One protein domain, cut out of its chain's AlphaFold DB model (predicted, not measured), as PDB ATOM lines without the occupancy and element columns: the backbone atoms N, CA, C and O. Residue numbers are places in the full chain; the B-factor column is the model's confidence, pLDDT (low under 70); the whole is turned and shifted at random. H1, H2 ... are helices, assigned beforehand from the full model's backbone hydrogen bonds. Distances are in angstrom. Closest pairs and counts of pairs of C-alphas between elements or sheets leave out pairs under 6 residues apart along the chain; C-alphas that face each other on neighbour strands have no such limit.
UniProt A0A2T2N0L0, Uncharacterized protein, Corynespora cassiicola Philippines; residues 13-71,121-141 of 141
ATOM      1  N   TYR A  13     170.029 157.808  87.226       79.44
ATOM      2  CA  TYR A  13     170.025 158.197  85.829       79.44
ATOM      3  C   TYR A  13     170.201 156.931  85.003       79.44
ATOM      4  O   TYR A  13     171.112 156.151  85.294       79.44
ATOM      5  N   THR A  14     169.367 156.739  83.985       84.50
ATOM      6  CA  THR A  14     169.568 155.639  83.033       84.50
ATOM      7  C   THR A  14     170.801 155.898  82.166       84.50
ATOM      8  O   THR A  14     171.280 157.032  82.060       84.50
ATOM      9  N   GLU A  15     171.343 154.853  81.542       82.62
ATOM     10  CA  GLU A  15     172.481 154.999  80.625       82.62
ATOM     11  C   GLU A  15     172.143 155.928  79.451       82.62
ATOM     12  O   GLU A  15     172.953 156.792  79.111       82.62
ATOM     13  N   ASP A  16     170.912 155.845  78.942       85.69
ATOM     14  CA  ASP A  16     170.387 156.730  77.898       85.69
ATOM     15  C   ASP A  16     170.336 158.192  78.361       85.69
ATOM     16  O   ASP A  16     170.837 159.083  77.674       85.69
ATOM     17  N   GLU A  17     169.817 158.459  79.568       86.50
ATOM     18  CA  GLU A  17     169.797 159.810  80.149       86.50
ATOM     19  C   GLU A  17     171.224 160.366  80.320       86.50
ATOM     20  O   GLU A  17     171.475 161.558  80.120       86.50
ATOM     21  N   ILE A  18     172.189 159.517  80.683       87.00
ATOM     22  CA  ILE A  18     173.600 159.913  80.789       87.00
ATOM     23  C   ILE A  18     174.192 160.192  79.399       87.00
ATOM     24  O   ILE A  18     174.991 161.124  79.271       87.00
ATOM     25  N   GLY A  19     173.814 159.414  78.382       86.75
ATOM     26  CA  GLY A  19     174.199 159.614  76.984       86.75
ATOM     27  C   GLY A  19     173.731 160.966  76.453       86.75
ATOM     28  O   GLY A  19     174.557 161.777  76.032       86.75
ATOM     29  N   VAL A  20     172.440 161.264  76.605       89.19
ATOM     30  CA  VAL A  20     171.837 162.559  76.249       89.19
ATOM     31  C   VAL A  20     172.541 163.710  76.976       89.19
ATOM     32  O   VAL A  20     172.941 164.706  76.371       89.19
ATOM     33  N   LEU A  21     172.788 163.565  78.283       89.75
ATOM     34  CA  LEU A  21     173.483 164.591  79.065       89.75
ATOM     35  C   LEU A  21     174.921 164.842  78.575       89.75
ATOM     36  O   LEU A  21     175.380 165.987  78.623       89.75
ATOM     37  N   LYS A  22     175.633 163.801  78.122       89.38
ATOM     38  CA  LYS A  22     176.970 163.930  77.517       89.38
ATOM     39  C   LYS A  22     176.902 164.676  76.193       89.38
ATOM     40  O   LYS A  22     177.592 165.684  76.054       89.38
ATOM     41  N   GLN A  23     176.029 164.241  75.290       89.38
ATOM     42  CA  GLN A  23     175.856 164.852  73.976       89.38
ATOM     43  C   GLN A  23     175.521 166.343  74.090       89.38
ATOM     44  O   GLN A  23     176.199 167.185  73.502       89.38
ATOM     45  N   LEU A  24     174.557 166.699  74.946       89.94
ATOM     46  CA  LEU A  24     174.184 168.093  75.182       89.94
ATOM     47  C   LEU A  24     175.338 168.923  75.754       89.94
ATOM     48  O   LEU A  24     175.448 170.113  75.452       89.94
ATOM     49  N   LYS A  25     176.207 168.331  76.583       88.56
ATOM     50  CA  LYS A  25     177.361 169.046  77.143       88.56
ATOM     51  C   LYS A  25     178.559 169.152  76.214       88.56
ATOM     52  O   LYS A  25     179.323 170.104  76.369       88.56
ATOM     53  N   GLU A  26     178.701 168.243  75.265       86.75
ATOM     54  CA  GLU A  26     179.679 168.350  74.183       86.75
ATOM     55  C   GLU A  26     179.240 169.382  73.145       86.75
ATOM     56  O   GLU A  26     180.037 170.230  72.753       86.75
ATOM     57  N   GLN A  27     177.956 169.382  72.782       86.25
ATOM     58  CA  GLN A  27     177.394 170.336  71.829       86.25
ATOM     59  C   GLN A  27     177.304 171.756  72.410       86.25
ATOM     60  O   GLN A  27     177.533 172.737  71.703       86.25
ATOM     61  N   TYR A  28     177.017 171.881  73.713       88.62
ATOM     62  CA  TYR A  28     176.846 173.167  74.394       88.62
ATOM     63  C   TYR A  28     177.681 173.272  75.686       88.62
ATOM     64  O   TYR A  28     177.147 173.334  76.804       88.62
ATOM     65  N   PRO A  29     179.020 173.354  75.580       84.75
ATOM     66  CA  PRO A  29     179.905 173.326  76.745       84.75
ATOM     67  C   PRO A  29     179.735 174.552  77.653       84.75
ATOM     68  O   PRO A  29     179.889 174.449  78.875       84.75
ATOM     69  N   ARG A  30     179.386 175.705  77.065       85.75
ATOM     70  CA  ARG A  30     179.236 176.997  77.754       85.75
ATOM     71  C   ARG A  30     177.793 177.333  78.134       85.75
ATOM     72  O   ARG A  30     177.586 178.306  78.857       85.75
ATOM     73  N   ASP A  31     176.817 176.541  77.693       88.19
ATOM     74  CA  ASP A  31     175.414 176.822  77.988       88.19
ATOM     75  C   ASP A  31     175.102 176.620  79.472       88.19
ATOM     76  O   ASP A  31     175.636 175.731  80.160       88.19
ATOM     77  N   SER A  32     174.180 177.457  79.949       90.31
ATOM     78  CA  SER A  32     173.649 177.355  81.299       90.31
ATOM     79  C   SER A  32     172.914 176.026  81.489       90.31
ATOM     80  O   SER A  32     172.316 175.466  80.567       90.31
ATOM     81  N   TRP A  33     172.893 175.533  82.724       87.25
ATOM     82  CA  TRP A  33     172.155 174.315  83.062       87.25
ATOM     83  C   TRP A  33     170.641 174.451  82.874       87.25
ATOM     84  O   TRP A  33     169.962 173.444  82.715       87.25
ATOM     85  N   VAL A  34     170.113 175.678  82.857       86.75
ATOM     86  CA  VAL A  34     168.702 175.949  82.548       86.75
ATOM     87  C   VAL A  34     168.418 175.674  81.071       86.75
ATOM     88  O   VAL A  34     167.436 175.010  80.751       86.75
ATOM     89  N   CYS A  35     169.306 176.115  80.180       87.25
ATOM     90  CA  CYS A  35     169.215 175.855  78.743       87.25
ATOM     91  C   CYS A  35     169.357 174.361  78.438       87.25
ATOM     92  O   CYS A  35     168.565 173.795  77.690       87.25
ATOM     93  N   ILE A  36     170.322 173.709  79.088       88.38
ATOM     94  CA  ILE A  36     170.542 172.267  78.940       88.38
ATOM     95  C   ILE A  36     169.363 171.478  79.482       88.38
ATOM     96  O   ILE A  36     168.968 170.513  78.853       88.38
ATOM     97  N   ARG A  37     168.745 171.906  80.590       88.56
ATOM     98  CA  ARG A  37     167.513 171.288  81.088       88.56
ATOM     99  C   ARG A  37     166.389 171.354  80.056       88.56
ATOM    100  O   ARG A  37     165.716 170.353  79.871       88.56
ATOM    101  N   ARG A  38     166.168 172.507  79.410       85.81
ATOM    102  CA  ARG A  38     165.108 172.641  78.392       85.81
ATOM    103  C   ARG A  38     165.307 171.626  77.259       85.81
ATOM    104  O   ARG A  38     164.365 170.925  76.920       85.81
ATOM    105  N   LYS A  39     166.541 171.498  76.760       88.00
ATOM    106  CA  LYS A  39     166.906 170.522  75.714       88.00
ATOM    107  C   LYS A  39     166.856 169.071  76.210       88.00
ATOM    108  O   LYS A  39     166.410 168.174  75.512       88.00
ATOM    109  N   PHE A  40     167.250 168.845  77.459       86.94
ATOM    110  CA  PHE A  40     167.175 167.531  78.085       86.94
ATOM    111  C   PHE A  40     165.725 167.055  78.207       86.94
ATOM    112  O   PHE A  40     165.458 165.897  77.940       86.94
ATOM    113  N   ILE A  41     164.781 167.933  78.559       84.62
ATOM    114  CA  ILE A  41     163.349 167.591  78.636       84.62
ATOM    115  C   ILE A  41     162.754 167.326  77.245       84.62
ATOM    116  O   ILE A  41     161.830 166.532  77.131       84.62
ATOM    117  N   SER A  42     163.275 167.945  76.178       81.44
ATOM    118  CA  SER A  42     162.835 167.610  74.815       81.44
ATOM    119  C   SER A  42     163.355 166.258  74.315       81.44
ATOM    120  O   SER A  42     162.761 165.692  73.407       81.44
ATOM    121  N   GLU A  43     164.446 165.743  74.891       78.12
ATOM    122  CA  GLU A  43     165.077 164.475  74.488       78.12
ATOM    123  C   GLU A  43     164.817 163.322  75.478       78.12
ATOM    124  O   GLU A  43     164.923 162.155  75.117       78.12
ATOM    125  N   SER A  44     164.455 163.630  76.726       74.56
ATOM    126  CA  SER A  44     164.170 162.669  77.794       74.56
ATOM    127  C   SER A  44     162.716 162.765  78.238       74.56
ATOM    128  O   SER A  44     162.189 163.850  78.465       74.56
ATOM    129  N   THR A  45     162.081 161.615  78.467       69.31
ATOM    130  CA  THR A  45     160.718 161.527  79.018       69.31
ATOM    131  C   THR A  45     160.630 161.964  80.481       69.31
ATOM    132  O   THR A  45     159.529 162.139  81.006       69.31
ATOM    133  N   ARG A  46     161.769 162.133  81.167       74.38
ATOM    134  CA  ARG A  46     161.814 162.410  82.601       74.38
ATOM    135  C   ARG A  46     162.279 163.829  82.880       74.38
ATOM    136  O   ARG A  46     163.391 164.240  82.547       74.38
ATOM    137  N   GLU A  47     161.446 164.573  83.597       77.44
ATOM    138  CA  GLU A  47     161.825 165.900  84.051       77.44
ATOM    139  C   GLU A  47     162.910 165.827  85.130       77.44
ATOM    140  O   GLU A  47     162.718 165.269  86.211       77.44
ATOM    141  N   ARG A  48     164.061 166.444  84.852       81.38
ATOM    142  CA  ARG A  48     165.153 166.619  85.817       81.38
ATOM    143  C   ARG A  48     165.384 168.096  86.092       81.38
ATOM    144  O   ARG A  48     165.239 168.955  85.218       81.38
ATOM    145  N   SER A  49     165.765 168.425  87.324       84.81
ATOM    146  CA  SER A  49     166.151 169.798  87.656       84.81
ATOM    147  C   SER A  49     167.521 170.136  87.062       84.81
ATOM    148  O   SER A  49     168.411 169.289  86.975       84.81
ATOM    149  N   ALA A  50     167.733 171.409  86.718       83.12
ATOM    150  CA  ALA A  50     169.020 171.895  86.215       83.12
ATOM    151  C   ALA A  50     170.157 171.612  87.216       83.12
ATOM    152  O   ALA A  50     171.282 171.291  86.833       83.12
ATOM    153  N   HIS A  51     169.844 171.676  88.514       84.56
ATOM    154  CA  HIS A  51     170.770 171.335  89.586       84.56
ATOM    155  C   HIS A  51     171.128 169.839  89.605       84.56
ATOM    156  O   HIS A  51     172.304 169.503  89.772       84.56
ATOM    157  N   SER A  52     170.147 168.949  89.406       85.81
ATOM    158  CA  SER A  52     170.374 167.498  89.335       85.81
ATOM    159  C   SER A  52     171.268 167.144  88.143       85.81
ATOM    160  O   SER A  52     172.301 166.502  88.337       85.81
ATOM    161  N   LEU A  53     170.983 167.694  86.955       87.44
ATOM    162  CA  LEU A  53     171.805 167.506  85.748       87.44
ATOM    163  C   LEU A  53     173.249 167.986  85.961       87.44
ATOM    164  O   LEU A  53     174.210 167.276  85.656       87.44
ATOM    165  N   ALA A  54     173.427 169.158  86.580       87.62
ATOM    166  CA  ALA A  54     174.749 169.693  86.904       87.62
ATOM    167  C   ALA A  54     175.521 168.824  87.911       87.62
ATOM    168  O   ALA A  54     176.755 168.736  87.873       87.62
ATOM    169  N   ARG A  55     174.820 168.221  88.876       87.81
ATOM    170  CA  ARG A  55     175.411 167.300  89.854       87.81
ATOM    171  C   ARG A  55     175.791 165.981  89.186       87.81
ATOM    172  O   ARG A  55     176.894 165.499  89.440       87.81
ATOM    173  N   GLN A  56     174.932 165.450  88.321       88.25
ATOM    174  CA  GLN A  56     175.176 164.212  87.592       88.25
ATOM    175  C   GLN A  56     176.355 164.352  86.632       88.25
ATOM    176  O   GLN A  56     177.291 163.563  86.708       88.25
ATOM    177  N   TRP A  57     176.418 165.428  85.844       88.25
ATOM    178  CA  TRP A  57     177.554 165.694  84.957       88.25
ATOM    179  C   TRP A  57     178.894 165.743  85.695       88.25
ATOM    180  O   TRP A  57     179.897 165.196  85.238       88.25
ATOM    181  N   ARG A  58     178.924 166.366  86.881       86.69
ATOM    182  CA  ARG A  58     180.130 166.397  87.719       86.69
ATOM    183  C   ARG A  58     180.559 165.001  88.172       86.69
ATOM    184  O   ARG A  58     181.761 164.773  88.278       86.69
ATOM    185  N   LYS A  59     179.620 164.086  88.436       85.06
ATOM    186  CA  LYS A  59     179.926 162.680  88.746       85.06
ATOM    187  C   LYS A  59     180.457 161.958  87.506       85.06
ATOM    188  O   LYS A  59     181.556 161.418  87.555       85.06
ATOM    189  N   THR A  60     179.750 162.051  86.379       81.69
ATOM    190  CA  THR A  60     180.137 161.418  85.106       81.69
ATOM    191  C   THR A  60     181.532 161.856  84.651       81.69
ATOM    192  O   THR A  60     182.365 161.026  84.298       81.69
ATOM    193  N   ARG A  61     181.843 163.157  84.742       79.75
ATOM    194  CA  ARG A  61     183.152 163.708  84.360       79.75
ATOM    195  C   ARG A  61     184.292 163.233  85.265       79.75
ATOM    196  O   ARG A  61     185.414 163.070  84.788       79.75
ATOM    197  N   LYS A  62     184.031 163.041  86.562       76.19
ATOM    198  CA  LYS A  62     185.027 162.500  87.501       76.19
ATOM    199  C   LYS A  62     185.353 161.048  87.164       76.19
ATOM    200  O   LYS A  62     186.531 160.730  87.069       76.19
ATOM    201  N   ASN A  63     184.332 160.236  86.892       64.25
ATOM    202  CA  ASN A  63     184.500 158.827  86.531       64.25
ATOM    203  C   ASN A  63     185.237 158.658  85.191       64.25
ATOM    204  O   ASN A  63     186.108 157.804  85.065       64.25
ATOM    205  N   TYR A  64     184.958 159.521  84.210       57.53
ATOM    206  CA  TYR A  64     185.679 159.527  82.933       57.53
ATOM    207  C   TYR A  64     187.171 159.859  83.109       57.53
ATOM    208  O   TYR A  64     188.037 159.162  82.588       57.53
ATOM    209  N   LYS A  65     187.494 160.887  83.910       56.56
ATOM    210  CA  LYS A  65     188.889 161.271  84.181       56.56
ATOM    211  C   LYS A  65     189.660 160.240  85.005       56.56
ATOM    212  O   LYS A  65     190.856 160.086  84.784       56.56
ATOM    213  N   SER A  66     189.014 159.555  85.949       55.38
ATOM    214  CA  SER A  66     189.665 158.475  86.701       55.38
ATOM    215  C   SER A  66     189.924 157.252  85.826       55.38
ATOM    216  O   SER A  66     190.967 156.630  85.973       55.38
ATOM    217  N   SER A  67     189.026 156.944  84.884       47.72
ATOM    218  CA  SER A  67     189.219 155.831  83.949       47.72
ATOM    219  C   SER A  67     190.346 156.096  82.948       47.72
ATOM    220  O   SER A  67     191.080 155.173  82.615       47.72
ATOM    221  N   LEU A  68     190.528 157.346  82.505       50.91
ATOM    222  CA  LEU A  68     191.620 157.717  81.595       50.91
ATOM    223  C   LEU A  68     193.001 157.488  82.234       50.91
ATOM    224  O   LEU A  68     193.934 157.064  81.569       50.91
ATOM    225  N   ARG A  69     193.110 157.709  83.549       51.16
ATOM    226  CA  ARG A  69     194.367 157.605  84.304       51.16
ATOM    227  C   ARG A  69     194.814 156.163  84.580       51.16
ATOM    228  O   ARG A  69     195.949 155.962  84.994       51.16
ATOM    229  N   ASN A  70     193.937 155.185  84.357       49.81
ATOM    230  CA  ASN A  70     194.244 153.763  84.534       49.81
ATOM    231  C   ASN A  70     194.702 153.083  83.235       49.81
ATOM    232  O   ASN A  70     195.188 151.962  83.298       49.81
ATOM    233  N   ASN A  71     194.576 153.748  82.080       48.12
ATOM    234  CA  ASN A  71     195.049 153.217  80.795       48.12
ATOM    235  C   ASN A  71     196.470 153.688  80.423       48.12
ATOM    236  O   ASN A  71     197.032 153.175  79.464       48.12
ATOM    237  N   CYS A 121     171.179 180.215  73.013       47.47
ATOM    238  CA  CYS A 121     170.140 180.435  74.031       47.47
ATOM    239  C   CYS A 121     170.098 181.887  74.557       47.47
ATOM    240  O   CYS A 121     169.133 182.314  75.184       47.47
ATOM    241  N   ARG A 122     171.161 182.660  74.301       46.50
ATOM    242  CA  ARG A 122     171.234 184.096  74.565       46.50
ATOM    243  C   ARG A 122     170.383 184.922  73.590       46.50
ATOM    244  O   ARG A 122     169.876 185.966  73.991       46.50
ATOM    245  N   GLU A 123     170.233 184.477  72.347       48.28
ATOM    246  CA  GLU A 123     169.367 185.103  71.341       48.28
ATOM    247  C   GLU A 123     167.900 184.740  71.561       48.28
ATOM    248  O   GLU A 123     167.059 185.635  71.544       48.28
ATOM    249  N   THR A 124     167.583 183.485  71.895       51.41
ATOM    250  CA  THR A 124     166.189 183.091  72.181       51.41
ATOM    251  C   THR A 124     165.620 183.766  73.429       51.41
ATOM    252  O   THR A 124     164.451 184.135  73.435       51.41
ATOM    253  N   LEU A 125     166.442 184.048  74.450       48.94
ATOM    254  CA  LEU A 125     166.012 184.825  75.623       48.94
ATOM    255  C   LEU A 125     165.636 186.281  75.299       48.94
ATOM    256  O   LEU A 125     164.891 186.895  76.060       48.94
ATOM    257  N   ARG A 126     166.158 186.856  74.207       50.12
ATOM    258  CA  ARG A 126     165.738 188.189  73.750       50.12
ATOM    259  C   ARG A 126     164.429 188.119  72.975       50.12
ATOM    260  O   ARG A 126     163.578 188.968  73.202       50.12
ATOM    261  N   VAL A 127     164.260 187.106  72.127       51.50
ATOM    262  CA  VAL A 127     163.036 186.917  71.331       51.50
ATOM    263  C   VAL A 127     161.833 186.607  72.234       51.50
ATOM    264  O   VAL A 127     160.833 187.310  72.158       51.50
ATOM    265  N   GLU A 128     161.963 185.682  73.195       51.50
ATOM    266  CA  GLU A 128     160.863 185.324  74.118       51.50
ATOM    267  C   GLU A 128     160.464 186.466  75.076       51.50
ATOM    268  O   GLU A 128     159.337 186.495  75.574       51.50
ATOM    269  N   ASN A 129     161.372 187.405  75.366       50.75
ATOM    270  CA  ASN A 129     161.026 188.584  76.162       50.75
ATOM    271  C   ASN A 129     160.283 189.637  75.337       50.75
ATOM    272  O   ASN A 129     159.442 190.324  75.903       50.75
ATOM    273  N   PHE A 130     160.550 189.770  74.034       48.94
ATOM    274  CA  PHE A 130     159.836 190.734  73.193       48.94
ATOM    275  C   PHE A 130     158.360 190.358  73.007       48.94
ATOM    276  O   PHE A 130     157.507 191.236  73.123       48.94
ATOM    277  N   ASP A 131     158.047 189.071  72.832       50.34
ATOM    278  CA  ASP A 131     156.659 188.631  72.629       50.34
ATOM    279  C   ASP A 131     155.767 188.916  73.850       50.34
ATOM    280  O   ASP A 131     154.625 189.343  73.698       50.34
ATOM    281  N   ARG A 132     156.300 188.815  75.078       51.22
ATOM    282  CA  ARG A 132     155.534 189.195  76.283       51.22
ATOM    283  C   ARG A 132     155.303 190.698  76.425       51.22
ATOM    284  O   ARG A 132     154.347 191.086  77.088       51.22
ATOM    285  N   TYR A 133     156.166 191.543  75.862       48.31
ATOM    286  CA  TYR A 133     155.969 192.996  75.908       48.31
ATOM    287  C   TYR A 133     154.988 193.491  74.836       48.31
ATOM    288  O   TYR A 133     154.388 194.546  75.028       48.31
ATOM    289  N   LEU A 134     154.771 192.734  73.753       51.47
ATOM    290  CA  LEU A 134     153.754 193.054  72.746       51.47
ATOM    291  C   LEU A 134     152.326 192.766  73.232       51.47
ATOM    292  O   LEU A 134     151.432 193.560  72.951       51.47
ATOM    293  N   ASP A 135     152.115 191.722  74.041       51.09
ATOM    294  CA  ASP A 135     150.794 191.453  74.639       51.09
ATOM    295  C   ASP A 135     150.357 192.533  75.645       51.09
ATOM    296  O   ASP A 135     149.168 192.814  75.782       51.09
ATOM    297  N   PHE A 136     151.301 193.206  76.313       45.56
ATOM    298  CA  PHE A 136     150.973 194.330  77.199       45.56
ATOM    299  C   PHE A 136     150.609 195.616  76.448       45.56
ATOM    300  O   PHE A 136     149.919 196.465  77.008       45.56
ATOM    301  N   ALA A 137     151.040 195.768  75.192       50.56
ATOM    302  CA  ALA A 137     150.727 196.947  74.385       50.56
ATOM    303  C   ALA A 137     149.317 196.899  73.763       50.56
ATOM    304  O   ALA A 137     148.794 197.941  73.383       50.56
ATOM    305  N   ASN A 138     148.680 195.723  73.706       52.34
ATOM    306  CA  ASN A 138     147.343 195.536  73.122       52.34
ATOM    307  C   ASN A 138     146.193 195.504  74.150       52.34
ATOM    308  O   ASN A 138     145.058 195.219  73.783       52.34
ATOM    309  N   LEU A 139     146.455 195.810  75.426       48.97
ATOM    310  CA  LEU A 139     145.443 195.834  76.497       48.97
ATOM    311  C   LEU A 139     144.957 197.246  76.877       48.97
ATOM    312  O   LEU A 139     144.289 197.418  77.895       48.97
ATOM    313  N   GLN A 140     145.254 198.256  76.056       50.06
ATOM    314  CA  GLN A 140     144.609 199.569  76.125       50.06
ATOM    315  C   GLN A 140     144.013 199.944  74.767       50.06
ATOM    316  O   GLN A 140     144.616 200.713  74.023       50.06
ATOM    317  N   LEU A 141     142.834 199.398  74.464       40.34
ATOM    318  CA  LEU A 141     141.843 199.980  73.552       40.34
ATOM    319  C   LEU A 141     140.447 199.493  73.949       40.34
ATOM    320  O   LEU A 141     140.273 198.261  74.079       40.34
TER     321      LEU A 141
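What this domain is: This is residues 13 to 71 and 121 to 141 of the 141 residues of an uncharacterized protein of Corynespora cassiicola Philippines (UniProt A0A2T2N0L0). Crossed helices H1, H2 and residues 50 to 61 of H3 make a small compact body; residues 62 to 71 stick out at one end and residues 123 to 141, with most of H4, at the other. The printed part has 80 residues, four named helices in the order H1 H2 H3 H4, and no named strand: class all helix. It is only just extended, close to loose, with a radius of gyration of the C-alphas of 17.8 A, a rod spanning 70 by 24 by 17 A.

How they stand to each other: H1, residues 15 to 27, touches H2, residues 33 to 43, at a steep tilt of 53 degrees, opposite ways; the closest C-alphas, Leu 24 and Ile 36, are 6.7 A apart. H3, residues 50 to 68, touches H2 with residues 50 to 54 alone, about perpendicular at 88 degrees, closest C-alphas Trp 33 and Ala 50, 5.1 A. Every O i to N i+4 pair is within hydrogen-bond range in H1, H2 and H3. H4, residues 121 to 137, has 8 of 13 and touches no helix.

Where its parts are: H1, 18.4 A long, begins at C-alpha 15 (172.481, 154.999, 80.625). H2 measures 14.8 A, H3 27.1 A and H4 25.5 A, ending at C-alpha 137 (150.727, 196.947, 74.385).

The domain as a whole: Residues 72 to 120 are not printed; C-alphas 71 and 121 are 37.5 A apart. pLDDT is under 70 at residues 45, 63 to 71 and 121 to 141.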